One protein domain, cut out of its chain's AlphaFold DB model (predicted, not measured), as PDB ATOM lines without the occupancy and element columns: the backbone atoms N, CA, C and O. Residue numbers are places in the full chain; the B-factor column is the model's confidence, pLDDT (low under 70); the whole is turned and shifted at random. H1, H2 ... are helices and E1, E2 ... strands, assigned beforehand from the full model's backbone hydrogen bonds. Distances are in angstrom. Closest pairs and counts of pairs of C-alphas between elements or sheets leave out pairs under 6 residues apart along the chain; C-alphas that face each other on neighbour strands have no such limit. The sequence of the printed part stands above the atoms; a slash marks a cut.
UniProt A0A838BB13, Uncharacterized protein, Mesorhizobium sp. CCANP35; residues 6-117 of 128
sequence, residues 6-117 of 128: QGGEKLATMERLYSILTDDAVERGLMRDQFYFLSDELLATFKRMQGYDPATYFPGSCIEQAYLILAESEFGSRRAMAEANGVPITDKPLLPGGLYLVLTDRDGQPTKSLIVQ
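AT A GLANCE: This is residues 6 to 117 of the 128 residues of an uncharacterized protein of Mesorhizobium sp. CCANP35 (UniProt A0A838BB13). Helix H3 packs between H1 and H2 in a helical cluster at one end of an elongated domain; H4 and the two-stranded hairpin E1 and E2 reach away to the other end. The printed part has 112 residues, with four named helices, then two antiparallel strands. It is mostly helix and only just loose, close to compact: radius of gyration of the C-alphas 16.2 A, spans 54 by 30 by 24 A.

IN THESE COORDINATES: Find C-alpha 6 at (17.817, -5.185, 32.174); from there H1 runs 32.0 A to residue 27. Next come H2, residues 40 to 49, 14.2 A; H3, 62 to 71, 14.3 A; and H4, 75 to 84, 14.2 A. E1 is residues 99 to 104, 15.9 A; E2, 110 to 116, 16.7 A, ends at (-6.275, 12.525, 44.537).

HOW THE PARTS SIT: H1 touches H3, closest C-alphas Tyr 18 and Tyr 67, 5.0 A, at a steep tilt of 42 degrees, opposite ways. H2 touches H3, closest C-alphas Leu 43 and Ala 66, 6.2 A, at a shallow tilt of 5 degrees, the same way. H4 touches no helix. In the hairpin, N 101 and O 114 are within hydrogen-bond range, 2.8 A. Every O i to N i+4 pair is within range in H1, H2, H3 and H4.

THE WHOLE: The farthest C-alphas, Gln 34 and Asp 107, are 54.7 A apart. The printed part has no cut. Links H1 to H2, H2 to H3 and H4 to E1 are long. Residues 6 to 8 have pLDDT under 70.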
ATOM      1  N   GLN A   6      16.615  -6.018  32.065       56.50
ATOM      2  CA  GLN A   6      17.817  -5.185  32.174       56.50
ATOM      3  C   GLN A   6      17.543  -3.672  32.131       56.50
ATOM      4  O   GLN A   6      18.253  -2.897  32.772       56.50
ATOM      5  N   GLY A   7      16.556  -3.217  31.364       59.19
ATOM      6  CA  GLY A   7      16.153  -1.817  31.305       59.19
ATOM      7  C   GLY A   7      15.412  -1.375  32.565       59.19
ATOM      8  O   GLY A   7      15.601  -0.243  33.008       59.19
ATOM      9  N   GLY A   8      14.641  -2.274  33.189       62.59
ATOM     10  CA  GLY A   8      13.917  -1.993  34.430       62.59
ATOM     11  C   GLY A   8      14.871  -1.716  35.592       62.59
ATOM     12  O   GLY A   8      14.711  -0.738  36.318       62.59
ATOM     13  N   GLU A   9      15.938  -2.512  35.709       70.69
ATOM     14  CA  GLU A   9      16.991  -2.307  36.712       70.69
ATOM     15  C   GLU A   9      17.732  -0.975  36.520       70.69
ATOM     16  O   GLU A   9      18.064  -0.288  37.493       70.69
ATOM     17  N   LYS A  10      17.954  -0.559  35.266       79.75
ATOM     18  CA  LYS A  10      18.566   0.742  34.951       79.75
ATOM     19  C   LYS A  10      17.649   1.900  35.330       79.75
ATOM     20  O   LYS A  10      18.133   2.876  35.898       79.75
ATOM     21  N   LEU A  11      16.350   1.789  35.054       82.38
ATOM     22  CA  LEU A  11      15.355   2.785  35.456       82.38
ATOM     23  C   LEU A  11      15.290   2.927  36.978       82.38
ATOM     24  O   LEU A  11      15.378   4.045  37.471       82.38
ATOM     25  N   ALA A  12      15.247   1.815  37.716       85.38
ATOM     26  CA  ALA A  12      15.271   1.829  39.180       85.38
ATOM     27  C   ALA A  12      16.576   2.428  39.738       85.38
ATOM     28  O   ALA A  12      16.575   3.174  40.715       85.38
ATOM     29  N   THR A  13      17.712   2.153  39.092       88.94
ATOM     30  CA  THR A  13      18.996   2.756  39.481       88.94
ATOM     31  C   THR A  13      18.998   4.270  39.252       88.94
ATOM     32  O   THR A  13      19.477   5.020  40.102       88.94
ATOM     33  N   MET A  14      18.451   4.733  38.124       91.38
ATOM     34  CA  MET A  14      18.329   6.161  37.826       91.38
ATOM     35  C   MET A  14      17.343   6.856  38.765       91.38
ATOM     36  O   MET A  14      17.665   7.919  39.284       91.38
ATOM     37  N   GLU A  15      16.185   6.251  39.028       92.69
ATOM     38  CA  GLU A  15      15.201   6.736  40.003       92.69
ATOM     39  C   GLU A  15      15.858   6.963  41.367       92.69
ATOM     40  O   GLU A  15      15.814   8.073  41.902       92.69
ATOM     41  N   ARG A  16      16.595   5.962  41.864       92.81
ATOM     42  CA  ARG A  16      17.349   6.071  43.113       92.81
ATOM     43  C   ARG A  16      18.399   7.180  43.085       92.81
ATOM     44  O   ARG A  16      18.531   7.910  44.065       92.81
ATOM     45  N   LEU A  17      19.154   7.315  41.992       94.00
ATOM     46  CA  LEU A  17      20.145   8.384  41.844       94.00
ATOM     47  C   LEU A  17      19.485   9.766  41.943       94.00
ATOM     48  O   LEU A  17      19.935  10.597  42.728       94.00
ATOM     49  N   TYR A  18      18.413  10.005  41.185       94.12
ATOM     50  CA  TYR A  18      17.723  11.295  41.198       94.12
ATOM     51  C   TYR A  18      16.995  11.564  42.516       94.12
ATOM     52  O   TYR A  18      16.926  12.724  42.919       94.12
ATOM     53  N   SER A  19      16.537  10.532  43.235       92.69
ATOM     54  CA  SER A  19      16.054  10.691  44.613       92.69
ATOM     55  C   SER A  19      17.163  11.205  45.532       92.69
ATOM     56  O   SER A  19      16.961  12.196  46.222       92.69
ATOM     57  N   ILE A  20      18.350  10.586  45.504       94.19
ATOM     58  CA  ILE A  20      19.486  10.989  46.355       94.19
ATOM     59  C   ILE A  20      19.924  12.420  46.044       94.19
ATOM     60  O   ILE A  20      20.144  13.209  46.956       94.19
ATOM     61  N   LEU A  21      20.050  12.766  44.760       93.62
ATOM     62  CA  LEU A  21      20.452  14.116  44.370       93.62
ATOM     63  C   LEU A  21      19.386  15.155  44.744       93.62
ATOM     64  O   LEU A  21      19.730  16.271  45.120       93.62
ATOM     65  N   THR A  22      18.105  14.789  44.661       92.62
ATOM     66  CA  THR A  22      17.002  15.641  45.113       92.62
ATOM     67  C   THR A  22      17.086  15.884  46.619       92.62
ATOM     68  O   THR A  22      16.965  17.025  47.054       92.62
ATOM     69  N   ASP A  23      17.336  14.841  47.410       91.94
ATOM     70  CA  ASP A  23      17.464  14.959  48.863       91.94
ATOM     71  C   ASP A  23      18.691  15.806  49.245       91.94
ATOM     72  O   ASP A  23      18.568  16.731  50.045       91.94
ATOM     73  N   ASP A  24      19.837  15.601  48.588       92.94
ATOM     74  CA  ASP A  24      21.047  16.420  48.775       92.94
ATOM     75  C   ASP A  24      20.807  17.901  48.423       92.94
ATOM     76  O   ASP A  24      21.203  18.803  49.168       92.94
ATOM     77  N   ALA A  25      20.102  18.176  47.319       91.12
ATOM     78  CA  ALA A  25      19.743  19.534  46.921       91.12
ATOM     79  C   ALA A  25      18.811  20.206  47.943       91.12
ATOM     80  O   ALA A  25      18.955  21.399  48.225       91.12
ATOM     81  N   VAL A  26      17.871  19.454  48.520       91.06
ATOM     82  CA  VAL A  26      16.958  19.937  49.564       91.06
ATOM     83  C   VAL A  26      17.713  20.222  50.860       91.06
ATOM     84  O   VAL A  26      17.581  21.319  51.402       91.06
ATOM     85  N   GLU A  27      18.541  19.285  51.326       91.31
ATOM     86  CA  GLU A  27      19.332  19.417  52.556       91.31
ATOM     87  C   GLU A  27      20.263  20.633  52.517       91.31
ATOM     88  O   GLU A  27      20.434  21.330  53.518       91.31
ATOM     89  N   ARG A  28      20.827  20.933  51.344       89.12
ATOM     90  CA  ARG A  28      21.729  22.075  51.145       89.12
ATOM     91  C   ARG A  28      21.014  23.382  50.803       89.12
ATOM     92  O   ARG A  28      21.670  24.418  50.721       89.12
ATOM     93  N   GLY A  29      19.701  23.358  50.564       87.62
ATOM     94  CA  GLY A  29      18.958  24.523  50.073       87.62
ATOM     95  C   GLY A  29      19.361  24.957  48.656       87.62
ATOM     96  O   GLY A  29      19.247  26.130  48.309       87.62
ATOM     97  N   LEU A  30      19.837  24.020  47.832       89.06
ATOM     98  CA  LEU A  30      20.356  24.240  46.477       89.06
ATOM     99  C   LEU A  30      19.419  23.690  45.392       89.06
ATOM    100  O   LEU A  30      19.869  23.338  44.305       89.06
ATOM    101  N   MET A  31      18.115  23.634  45.674       85.56
ATOM    102  CA  MET A  31      17.078  23.142  44.761       85.56
ATOM    103  C   MET A  31      16.811  24.128  43.608       85.56
ATOM    104  O   MET A  31      15.742  24.724  43.497       85.56
ATOM    105  N   ARG A  32      17.832  24.358  42.780       81.94
ATOM    106  CA  ARG A  32      17.856  25.320  41.677       81.94
ATOM    107  C   ARG A  32      18.578  24.709  40.483       81.94
ATOM    108  O   ARG A  32      19.627  24.081  40.637       81.94
ATOM    109  N   ASP A  33      18.070  24.990  39.290       82.38
ATOM    110  CA  ASP A  33      18.576  24.394  38.048       82.38
ATOM    111  C   ASP A  33      20.037  24.773  37.749       82.38
ATOM    112  O   ASP A  33      20.735  24.041  37.063       82.38
ATOM    113  N   GLN A  34      20.548  25.871  38.315       84.88
ATOM    114  CA  GLN A  34      21.957  26.264  38.184       84.88
ATOM    115  C   GLN A  34      22.944  25.312  38.885       84.88
ATOM    116  O   GLN A  34      24.116  25.277  38.522       84.88
ATOM    117  N   PHE A  35      22.493  24.573  39.905       86.00
ATOM    118  CA  PHE A  35      23.338  23.662  40.686       86.00
ATOM    119  C   PHE A  35      23.133  22.199  40.295       86.00
ATOM    120  O   PHE A  35      24.079  21.417  40.347       86.00
ATOM    121  N   TYR A  36      21.923  21.848  39.858       87.81
ATOM    122  CA  TYR A  36      21.566  20.498  39.427       87.81
ATOM    123  C   TYR A  36      20.874  20.540  38.066       87.81
ATOM    124  O   TYR A  36      19.717  20.153  37.933       87.81
ATOM    125  N   PHE A  37      21.581  21.053  37.063       90.69
ATOM    126  CA  PHE A  37      21.033  21.230  35.724       90.69
ATOM    127  C   PHE A  37      20.731  19.891  35.043       90.69
ATOM    128  O   PHE A  37      21.601  19.023  34.946       90.69
ATOM    129  N   LEU A  38      19.531  19.779  34.475       92.44
ATOM    130  CA  LEU A  38      19.156  18.753  33.508       92.44
ATOM    131  C   LEU A  38      18.507  19.432  32.303       92.44
ATOM    132  O   LEU A  38      17.717  20.359  32.460       92.44
ATOM    133  N   SER A  39      18.830  18.963  31.098       93.50
ATOM    134  CA  SER A  39      18.240  19.516  29.880       93.50
ATOM    135  C   SER A  39      16.782  19.082  29.709       93.50
ATOM    136  O   SER A  39      16.404  17.954  30.042       93.50
ATOM    137  N   ASP A  40      15.978  19.941  29.082       93.88
ATOM    138  CA  ASP A  40      14.592  19.621  28.717       93.88
ATOM    139  C   ASP A  40      14.498  18.370  27.831       93.88
ATOM    140  O   ASP A  40      13.549  17.595  27.929       93.88
ATOM    141  N   GLU A  41      15.505  18.133  26.985       95.12
ATOM    142  CA  GLU A  41      15.587  16.945  26.134       95.12
ATOM    143  C   GLU A  41      15.726  15.651  26.949       95.12
ATOM    144  O   GLU A  41      15.107  14.631  26.619       95.12
ATOM    145  N   LEU A  42      16.492  15.688  28.042       93.56
ATOM    146  CA  LEU A  42      16.626  14.552  28.944       93.56
ATOM    147  C   LEU A  42      15.303  14.282  29.672       93.56
ATOM    148  O   LEU A  42      14.839  13.141  29.694       93.56
ATOM    149  N   LEU A  43      14.642  15.328  30.178       95.19
ATOM    150  CA  LEU A  43      13.323  15.200  30.809       95.19
ATOM    151  C   LEU A  43      12.271  14.672  29.827       95.19
ATOM    152  O   LEU A  43      11.494  13.778  30.161       95.19
ATOM    153  N   ALA A  44      12.273  15.166  28.587       95.38
ATOM    154  CA  ALA A  44      11.414  14.662  27.520       95.38
ATOM    155  C   ALA A  44      11.678  13.178  27.231       95.38
ATOM    156  O   ALA A  44      10.740  12.421  26.976       95.38
ATOM    157  N   THR A  45      12.936  12.742  27.299       93.38
ATOM    158  CA  THR A  45      13.303  11.333  27.122       93.38
ATOM    159  C   THR A  45      12.732  10.467  28.240       93.38
ATOM    160  O   THR A  45      12.083   9.466  27.939       93.38
ATOM    161  N   PHE A  46      12.859  10.878  29.505       93.69
ATOM    162  CA  PHE A  46      12.255  10.150  30.627       93.69
ATOM    163  C   PHE A  46      10.730  10.056  30.507       93.69
ATOM    164  O   PHE A  46      10.167   8.980  30.704       93.69
ATOM    165  N   LYS A  47      10.054  11.138  30.093       93.75
ATOM    166  CA  LYS A  47       8.599  11.126  29.855       93.75
ATOM    167  C   LYS A  47       8.210  10.100  28.794       93.75
ATOM    168  O   LYS A  47       7.311   9.296  29.031       93.75
ATOM    169  N   ARG A  48       8.923  10.068  27.661       92.12
ATOM    170  CA  ARG A  48       8.669   9.090  26.589       92.12
ATOM    171  C   ARG A  48       8.897   7.656  27.053       92.12
ATOM    172  O   ARG A  48       8.089   6.794  26.724       92.12
ATOM    173  N   MET A  49       9.960   7.403  27.821       89.12
ATOM    174  CA  MET A  49      10.234   6.072  28.381       89.12
ATOM    175  C   MET A  49       9.086   5.585  29.271       89.12
ATOM    176  O   MET A  49       8.722   4.419  29.208       89.12
ATOM    177  N   GLN A  50       8.470   6.495  30.028       88.62
ATOM    178  CA  GLN A  50       7.309   6.210  30.874       88.62
ATOM    179  C   GLN A  50       5.970   6.192  30.115       88.62
ATOM    180  O   GLN A  50       4.926   5.920  30.707       88.62
ATOM    181  N   GLY A  51       5.972   6.461  28.805       89.62
ATOM    182  CA  GLY A  51       4.774   6.472  27.964       89.62
ATOM    183  C   GLY A  51       3.952   7.764  28.016       89.62
ATOM    184  O   GLY A  51       2.793   7.747  27.602       89.62
ATOM    185  N   TYR A  52       4.527   8.863  28.509       91.38
ATOM    186  CA  TYR A  52       3.914  10.192  28.511       91.38
ATOM    187  C   TYR A  52       4.297  11.017  27.278       91.38
ATOM    188  O   TYR A  52       5.365  10.840  26.685       91.38
ATOM    189  N   ASP A  53       3.446  11.991  26.951       92.19
ATOM    190  CA  ASP A  53       3.788  13.067  26.025       92.19
ATOM    191  C   ASP A  53       4.943  13.920  26.608       92.19
ATOM    192  O   ASP A  53       4.927  14.247  27.801       92.19
ATOM    193  N   PRO A  54       5.962  14.307  25.817       93.25
ATOM    194  CA  PRO A  54       7.017  15.224  26.259       93.25
ATOM    195  C   PRO A  54       6.510  16.537  26.884       93.25
ATOM    196  O   PRO A  54       7.159  17.083  27.783       93.25
ATOM    197  N   ALA A  55       5.353  17.027  26.433       92.94
ATOM    198  CA  ALA A  55       4.689  18.227  26.929       92.94
ATOM    199  C   ALA A  55       3.896  18.000  28.229       92.94
ATOM    200  O   ALA A  55       3.424  18.971  28.822       92.94
ATOM    201  N   THR A  56       3.763  16.757  28.716       92.56
ATOM    202  CA  THR A  56       3.112  16.471  30.002       92.56
ATOM    203  C   THR A  56       3.807  17.236  31.126       92.56
ATOM    204  O   THR A  56       5.030  17.174  31.287       92.56
ATOM    205  N   TYR A  57       3.016  17.961  31.912       91.31
ATOM    206  CA  TYR A  57       3.508  18.761  33.025       91.31
ATOM    207  C   TYR A  57       3.901  17.882  34.218       91.31
ATOM    208  O   TYR A  57       3.105  17.064  34.677       91.31
ATOM    209  N   PHE A  58       5.105  18.111  34.740       91.75
ATOM    210  CA  PHE A  58       5.568  17.618  36.034       91.75
ATOM    211  C   PHE A  58       5.998  18.828  36.874       91.75
ATOM    212  O   PHE A  58       6.628  19.737  36.328       91.75
ATOM    213  N   PRO A  59       5.637  18.885  38.165       90.56
ATOM    214  CA  PRO A  59       5.988  20.016  39.011       90.56
ATOM    215  C   PRO A  59       7.435  19.923  39.526       90.56
ATOM    216  O   PRO A  59       8.064  18.870  39.446       90.56
ATOM    217  N   GLY A  60       7.933  21.021  40.100       89.25
ATOM    218  CA  GLY A  60       9.257  21.081  40.727       89.25
ATOM    219  C   GLY A  60      10.385  21.536  39.796       89.25
ATOM    220  O   GLY A  60      10.157  21.860  38.626       89.25
ATOM    221  N   SER A  61      11.605  21.581  40.337       90.56
ATOM    222  CA  SER A  61      12.839  21.874  39.586       90.56
ATOM    223  C   SER A  61      13.187  20.743  38.612       90.56
ATOM    224  O   SER A  61      12.614  19.656  38.695       90.56
ATOM    225  N   CYS A  62      14.135  20.951  37.693       92.56
ATOM    226  CA  CYS A  62      14.450  19.929  36.686       92.56
ATOM    227  C   CYS A  62      14.890  18.587  37.311       92.56
ATOM    228  O   CYS A  62      14.464  17.523  36.859       92.56
ATOM    229  N   ILE A  63      15.663  18.622  38.402       93.00
ATOM    230  CA  ILE A  63      16.078  17.415  39.125       93.00
ATOM    231  C   ILE A  63      14.915  16.726  39.850       93.00
ATOM    232  O   ILE A  63      14.813  15.498  39.834       93.00
ATOM    233  N   GLU A  64      13.995  17.510  40.419       92.69
ATOM    234  CA  GLU A  64      12.790  16.987  41.060       92.69
ATOM    235  C   GLU A  64      11.886  16.320  40.026       92.69
ATOM    236  O   GLU A  64      11.401  15.213  40.246       92.69
ATOM    237  N   GLN A  65      11.719  16.951  38.863       94.19
ATOM    238  CA  GLN A  65      10.971  16.385  37.748       94.19
ATOM    239  C   GLN A  65      11.575  15.058  37.292       94.19
ATOM    240  O   GLN A  65      10.826  14.109  37.085       94.19
ATOM    241  N   ALA A  66      12.903  14.947  37.175       94.31
ATOM    242  CA  ALA A  66      13.548  13.685  36.810       94.31
ATOM    243  C   ALA A  66      13.205  12.559  37.796       94.31
ATOM    244  O   ALA A  66      12.796  11.479  37.366       94.31
ATOM    245  N   TYR A  67      13.290  12.829  39.102       93.44
ATOM    246  CA  TYR A  67      12.851  11.885  40.131       93.44
ATOM    247  C   TYR A  67      11.361  11.535  39.984       93.44
ATOM    248  O   TYR A  67      11.016  10.358  39.909       93.44
ATOM    249  N   LEU A  68      10.478  12.533  39.884       92.88
ATOM    250  CA  LEU A  68       9.029  12.322  39.802       92.88
ATOM    251  C   LEU A  68       8.622  11.517  38.563       92.88
ATOM    252  O   LEU A  68       7.750  10.660  38.655       92.88
ATOM    253  N   ILE A  69       9.250  11.764  37.411       93.50
ATOM    254  CA  ILE A  69       8.987  11.015  36.178       93.50
ATOM    255  C   ILE A  69       9.422   9.555  36.344       93.50
ATOM    256  O   ILE A  69       8.701   8.649  35.939       93.50
ATOM    257  N   LEU A  70      10.596   9.307  36.929       91.44
ATOM    258  CA  LEU A  70      11.144   7.957  37.068       91.44
ATOM    259  C   LEU A  70      10.468   7.142  38.181       91.44
ATOM    260  O   LEU A  70      10.368   5.926  38.052       91.44
ATOM    261  N   ALA A  71       9.963   7.802  39.224       88.94
ATOM    262  CA  ALA A  71       9.212   7.173  40.309       88.94
ATOM    263  C   ALA A  71       7.772   6.792  39.912       88.94
ATOM    264  O   ALA A  71       7.131   5.996  40.600       88.94
ATOM    265  N   GLU A  72       7.243   7.337  38.810       84.38
ATOM    266  CA  GLU A  72       5.956   6.907  38.266       84.38
ATOM    267  C   GLU A  72       6.042   5.490  37.692       84.38
ATOM    268  O   GLU A  72       6.993   5.121  37.002       84.38
ATOM    269  N   SER A  73       4.982   4.706  37.896       75.94
ATOM    270  CA  SER A  73       4.801   3.484  37.115       75.94
ATOM    271  C   SER A  73       4.519   3.826  35.652       75.94
ATOM    272  O   SER A  73       3.758   4.758  35.358       75.94
ATOM    273  N   GLU A  74       5.045   3.004  34.744       82.06
ATOM    274  CA  GLU A  74       4.839   3.151  33.303       82.06
ATOM    275  C   GLU A  74       3.358   3.370  32.972       82.06
ATOM    276  O   GLU A  74       2.475   2.587  33.347       82.06
ATOM    277  N   PHE A  75       3.068   4.468  32.273       82.75
ATOM    278  CA  PHE A  75       1.704   4.873  31.956       82.75
ATOM    279  C   PHE A  75       0.990   3.835  31.085       82.75
ATOM    280  O   PHE A  75      -0.183   3.539  31.308       82.75
ATOM    281  N   GLY A  76       1.707   3.220  30.137       82.06
ATOM    282  CA  GLY A  76       1.175   2.143  29.297       82.06
ATOM    283  C   GLY A  76       0.646   0.961  30.115       82.06
ATOM    284  O   GLY A  76      -0.486   0.530  29.907       82.06
ATOM    285  N   SER A  77       1.430   0.495  31.089       83.19
ATOM    286  CA  SER A  77       1.069  -0.625  31.962       83.19
ATOM    287  C   SER A  77      -0.143  -0.298  32.837       83.19
ATOM    288  O   SER A  77      -1.090  -1.081  32.902       83.19
ATOM    289  N   ARG A  78      -0.178   0.899  33.440       86.31
ATOM    290  CA  ARG A  78      -1.338   1.351  34.229       86.31
ATOM    291  C   ARG A  78      -2.605   1.469  33.390       86.31
ATOM    292  O   ARG A  78      -3.663   1.036  33.835       86.31
ATOM    293  N   ARG A  79      -2.501   2.015  32.176       87.31
ATOM    294  CA  ARG A  79      -3.629   2.138  31.244       87.31
ATOM    295  C   ARG A  79      -4.182   0.788  30.824       87.31
ATOM    296  O   ARG A  79      -5.384   0.590  30.931       87.31
ATOM    297  N   ALA A  80      -3.319  -0.158  30.465       87.00
ATOM    298  CA  ALA A  80      -3.751  -1.510  30.126       87.00
ATOM    299  C   ALA A  80      -4.480  -2.193  31.298       87.00
ATOM    300  O   ALA A  80      -5.525  -2.812  31.104       87.00
ATOM    301  N   MET A  81      -3.969  -2.049  32.529       86.50
ATOM    302  CA  MET A  81      -4.630  -2.585  33.726       86.50
ATOM    303  C   MET A  81      -5.979  -1.908  33.997       86.50
ATOM    304  O   MET A  81      -6.931  -2.585  34.378       86.50
ATOM    305  N   ALA A  82      -6.083  -0.593  33.808       87.81
ATOM    306  CA  ALA A  82      -7.331   0.137  33.996       87.81
ATOM    307  C   ALA A  82      -8.392  -0.264  32.960       87.81
ATOM    308  O   ALA A  82      -9.508  -0.621  33.335       87.81
ATOM    309  N   GLU A  83      -8.019  -0.301  31.678       89.06
ATOM    310  CA  GLU A  83      -8.888  -0.713  30.571       89.06
ATOM    311  C   GLU A  83      -9.402  -2.145  30.753       89.06
ATOM    312  O   GLU A  83     -10.599  -2.391  30.603       89.06
ATOM    313  N   ALA A  84      -8.534  -3.076  31.166       88.81
ATOM    314  CA  ALA A  84      -8.918  -4.462  31.439       88.81
ATOM    315  C   ALA A  84      -9.979  -4.596  32.549       88.81
ATOM    316  O   ALA A  84     -10.729  -5.570  32.565       88.81
ATOM    317  N   ASN A  85     -10.058  -3.619  33.457       86.44
ATOM    318  CA  ASN A  85     -11.028  -3.577  34.552       86.44
ATOM    319  C   ASN A  85     -12.196  -2.608  34.288       86.44
ATOM    320  O   ASN A  85     -12.984  -2.346  35.194       86.44
ATOM    321  N   GLY A  86     -12.299  -2.037  33.081       86.94
ATOM    322  CA  GLY A  86     -13.314  -1.032  32.748       86.94
ATOM    323  C   GLY A  86     -13.175   0.274  33.541       86.94
ATOM    324  O   GLY A  86     -14.121   1.054  33.612       86.94
ATOM    325  N   VAL A  87     -12.018   0.516  34.161       88.75
ATOM    326  CA  VAL A  87     -11.767   1.706  34.972       88.75
ATOM    327  C   VAL A  87     -11.357   2.851  34.047       88.75
ATOM    328  O   VAL A  87     -10.322   2.754  33.386       88.75
ATOM    329  N   PRO A  88     -12.115   3.960  33.995       84.56
ATOM    330  CA  PRO A  88     -11.650   5.148  33.295       84.56
ATOM    331  C   PRO A  88     -10.418   5.695  34.024       84.56
ATOM    332  O   PRO A  88     -10.403   5.727  35.249       84.56
ATOM    333  N   ILE A  89      -9.385   6.123  33.303       85.69
ATOM    334  CA  ILE A  89      -8.232   6.832  33.880       85.69
ATOM    335  C   ILE A  89      -7.912   8.074  33.052       85.69
ATOM    336  O   ILE A  89      -8.418   8.239  31.944       85.69
ATOM    337  N   THR A  90      -7.081   8.960  33.597       83.94
ATOM    338  CA  THR A  90      -6.653  10.183  32.905       83.94
ATOM    339  C   THR A  90      -5.203  10.064  32.449       83.94
ATOM    340  O   THR A  90      -4.431   9.333  33.064       83.94
ATOM    341  N   ASP A  91      -4.807  10.869  31.464       83.69
ATOM    342  CA  ASP A  91      -3.415  10.940  30.987       83.69
ATOM    343  C   ASP A  91      -2.479  11.747  31.911       83.69
ATOM    344  O   ASP A  91      -1.303  11.953  31.603       83.69
ATOM    345  N   LYS A  92      -2.990  12.244  33.045       85.69
ATOM    346  CA  LYS A  92      -2.190  12.998  34.014       85.69
ATOM    347  C   LYS A  92      -1.301  12.058  34.835       85.69
ATOM    348  O   LYS A  92      -1.743  10.961  35.186       85.69
ATOM    349  N   PRO A  93      -0.084  12.497  35.200       87.38
ATOM    350  CA  PRO A  93       0.744  11.751  36.136       87.38
ATOM    351  C   PRO A  93       0.066  11.677  37.504       87.38
ATOM    352  O   PRO A  93      -0.606  12.626  37.906       87.38
ATOM    353  N   LEU A  94       0.241  10.548  38.197       86.00
ATOM    354  CA  LEU A  94      -0.351  10.316  39.520       86.00
ATOM    355  C   LEU A  94       0.464  11.004  40.630       86.00
ATOM    356  O   LEU A  94      -0.082  11.383  41.662       86.00
ATOM    357  N   LEU A  95       1.757  11.199  40.360       87.50
ATOM    358  CA  LEU A  95       2.826  11.590  41.271       87.50
ATOM    359  C   LEU A  95       2.989  10.597  42.446       87.50
ATOM    360  O   LEU A  95       2.036   9.924  42.853       87.50
ATOM    361  N   PRO A  96       4.191  10.488  43.044       82.56
ATOM    362  CA  PRO A  96       4.400   9.638  44.212       82.56
ATOM    363  C   PRO A  96       3.412   9.959  45.342       82.56
ATOM    364  O   PRO A  96       3.267  11.109  45.755       82.56
ATOM    365  N   GLY A  97       2.730   8.926  45.844       80.25
ATOM    366  CA  GLY A  97       1.706   9.052  46.886       80.25
ATOM    367  C   GLY A  97       0.312   9.456  46.389       80.25
ATOM    368  O   GLY A  97      -0.606   9.560  47.203       80.25
ATOM    369  N   GLY A  98       0.122   9.668  45.084       85.56
ATOM    370  CA  GLY A  98      -1.200   9.854  44.497       85.56
ATOM    371  C   GLY A  98      -2.009   8.558  44.448       85.56
ATOM    372  O   GLY A  98      -1.468   7.452  44.419       85.56
ATOM    373  N   LEU A  99      -3.333   8.697  44.425       85.81
ATOM    374  CA  LEU A  99      -4.266   7.575  44.354       85.81
ATOM    375  C   LEU A  99      -5.427   7.857  43.394       85.81
ATOM    376  O   LEU A  99      -5.888   8.993  43.257       85.81
ATOM    377  N   TYR A 100      -5.917   6.794  42.756       86.00
ATOM    378  CA  TYR A 100      -7.153   6.814  41.981       86.00
ATOM    379  C   TYR A 100      -8.323   6.377  42.863       86.00
ATOM    380  O   TYR A 100      -8.334   5.266  43.388       86.00
ATOM    381  N   LEU A 101      -9.337   7.233  42.989       87.19
ATOM    382  CA  LEU A 101     -10.636   6.853  43.536       87.19
ATOM    383  C   LEU A 101     -11.553   6.459  42.385       87.19
ATOM    384  O   LEU A 101     -11.901   7.304  41.559       87.19
ATOM    385  N   VAL A 102     -11.952   5.190  42.345       88.50
ATOM    386  CA  VAL A 102     -12.917   4.675  41.369       88.50
ATOM    387  C   VAL A 102     -14.307   4.713  41.990       88.50
ATOM    388  O   VAL A 102     -14.559   4.092  43.019       88.50
ATOM    389  N   LEU A 103     -15.207   5.466  41.368       88.25
ATOM    390  CA  LEU A 103     -16.610   5.540  41.748       88.25
ATOM    391  C   LEU A 103     -17.396   4.509  40.943       88.25
ATOM    392  O   LEU A 103     -17.337   4.505  39.709       88.25
ATOM    393  N   THR A 104     -18.149   3.668  41.640       90.62
ATOM    394  CA  THR A 104     -19.001   2.649  41.028       90.62
ATOM    395  C   THR A 104     -20.466   3.062  41.049       90.62
ATOM    396  O   THR A 104     -20.892   3.852  41.896       90.62
ATOM    397  N   ASP A 105     -21.250   2.540  40.111       89.44
ATOM    398  CA  ASP A 105     -22.707   2.629  40.179       89.44
ATOM    399  C   ASP A 105     -23.299   1.640  41.206       89.44
ATOM    400  O   ASP A 105     -22.583   1.004  41.987       89.44
ATOM    401  N   ARG A 106     -24.634   1.538  41.230       85.44
ATOM    402  CA  ARG A 106     -25.368   0.634  42.131       85.44
ATOM    403  C   ARG A 106     -25.126  -0.846  41.829       85.44
ATOM    404  O   ARG A 106     -25.284  -1.654  42.740       85.44
ATOM    405  N   ASP A 107     -24.733  -1.170  40.603       87.56
ATOM    406  CA  ASP A 107     -24.453  -2.530  40.139       87.56
ATOM    407  C   ASP A 107     -22.959  -2.883  40.289       87.56
ATOM    408  O   ASP A 107     -22.521  -3.973  39.916       87.56
ATOM    409  N   GLY A 108     -22.166  -1.972  40.869       83.75
ATOM    410  CA  GLY A 108     -20.743  -2.154  41.139       83.75
ATOM    411  C   GLY A 108     -19.837  -1.874  39.939       83.75
ATOM    412  O   GLY A 108     -18.637  -2.131  40.027       83.75
ATOM    413  N   GLN A 109     -20.364  -1.335  38.834       86.44
ATOM    414  CA  GLN A 109     -19.569  -1.037  37.644       86.44
ATOM    415  C   GLN A 109     -18.817   0.292  37.794       86.44
ATOM    416  O   GLN A 109     -19.419   1.284  38.218       86.44
ATOM    417  N   PRO A 110     -17.517   0.361  37.444       86.94
ATOM    418  CA  PRO A 110     -16.767   1.614  37.422       86.94
ATOM    419  C   PRO A 110     -17.399   2.629  36.465       86.94
ATOM    420  O   PRO A 110     -17.595   2.353  35.286       86.94
ATOM    421  N   THR A 111     -17.687   3.835  36.954       87.50
ATOM    422  CA  THR A 111     -18.281   4.905  36.128       87.50
ATOM    423  C   THR A 111     -17.385   6.124  36.001       87.50
ATOM    424  O   THR A 111     -17.400   6.800  34.972       87.50
ATOM    425  N   LYS A 112     -16.612   6.442  37.045       85.94
ATOM    426  CA  LYS A 112     -15.731   7.613  37.083       85.94
ATOM    427  C   LYS A 112     -14.490   7.335  37.914       85.94
ATOM    428  O   LYS A 112     -14.542   6.579  38.878       85.94
ATOM    429  N   SER A 113     -13.409   8.028  37.585       85.25
ATOM    430  CA  SER A 113     -12.185   8.052  38.378       85.25
ATOM    431  C   SER A 113     -11.825   9.474  38.776       85.25
ATOM    432  O   SER A 113     -11.913  10.392  37.956       85.25
ATOM    433  N   LEU A 114     -11.350   9.647  40.000       85.56
ATOM    434  CA  LEU A 114     -10.759  10.888  40.481       85.56
ATOM    435  C   LEU A 114      -9.300  10.623  40.836       85.56
ATOM    436  O   LEU A 114      -9.002   9.626  41.491       85.56
ATOM    437  N   ILE A 115      -8.407  11.524  40.436       85.62
ATOM    438  CA  ILE A 115      -7.037  11.538  40.950       85.62
ATOM    439  C   ILE A 115      -7.029  12.393  42.207       85.62
ATOM    440  O   ILE A 115      -7.401  13.568  42.165       85.62
ATOM    441  N   VAL A 116      -6.585  11.804  43.309       83.69
ATOM    442  CA  VAL A 116      -6.275  12.525  44.537       83.69
ATOM    443  C   VAL A 116      -4.768  12.482  44.707       83.69
ATOM    444  O   VAL A 116      -4.187  11.423  44.926       83.69
ATOM    445  N   GLN A 117      -4.135  13.643  44.593       80.88
ATOM    446  CA  GLN A 117      -2.700  13.791  44.784       80.88
ATOM    447  C   GLN A 117      -2.429  15.058  45.587       80.88
ATOM    448  O   GLN A 117      -2.981  16.121  45.295       80.88
TER     449      GLN A 117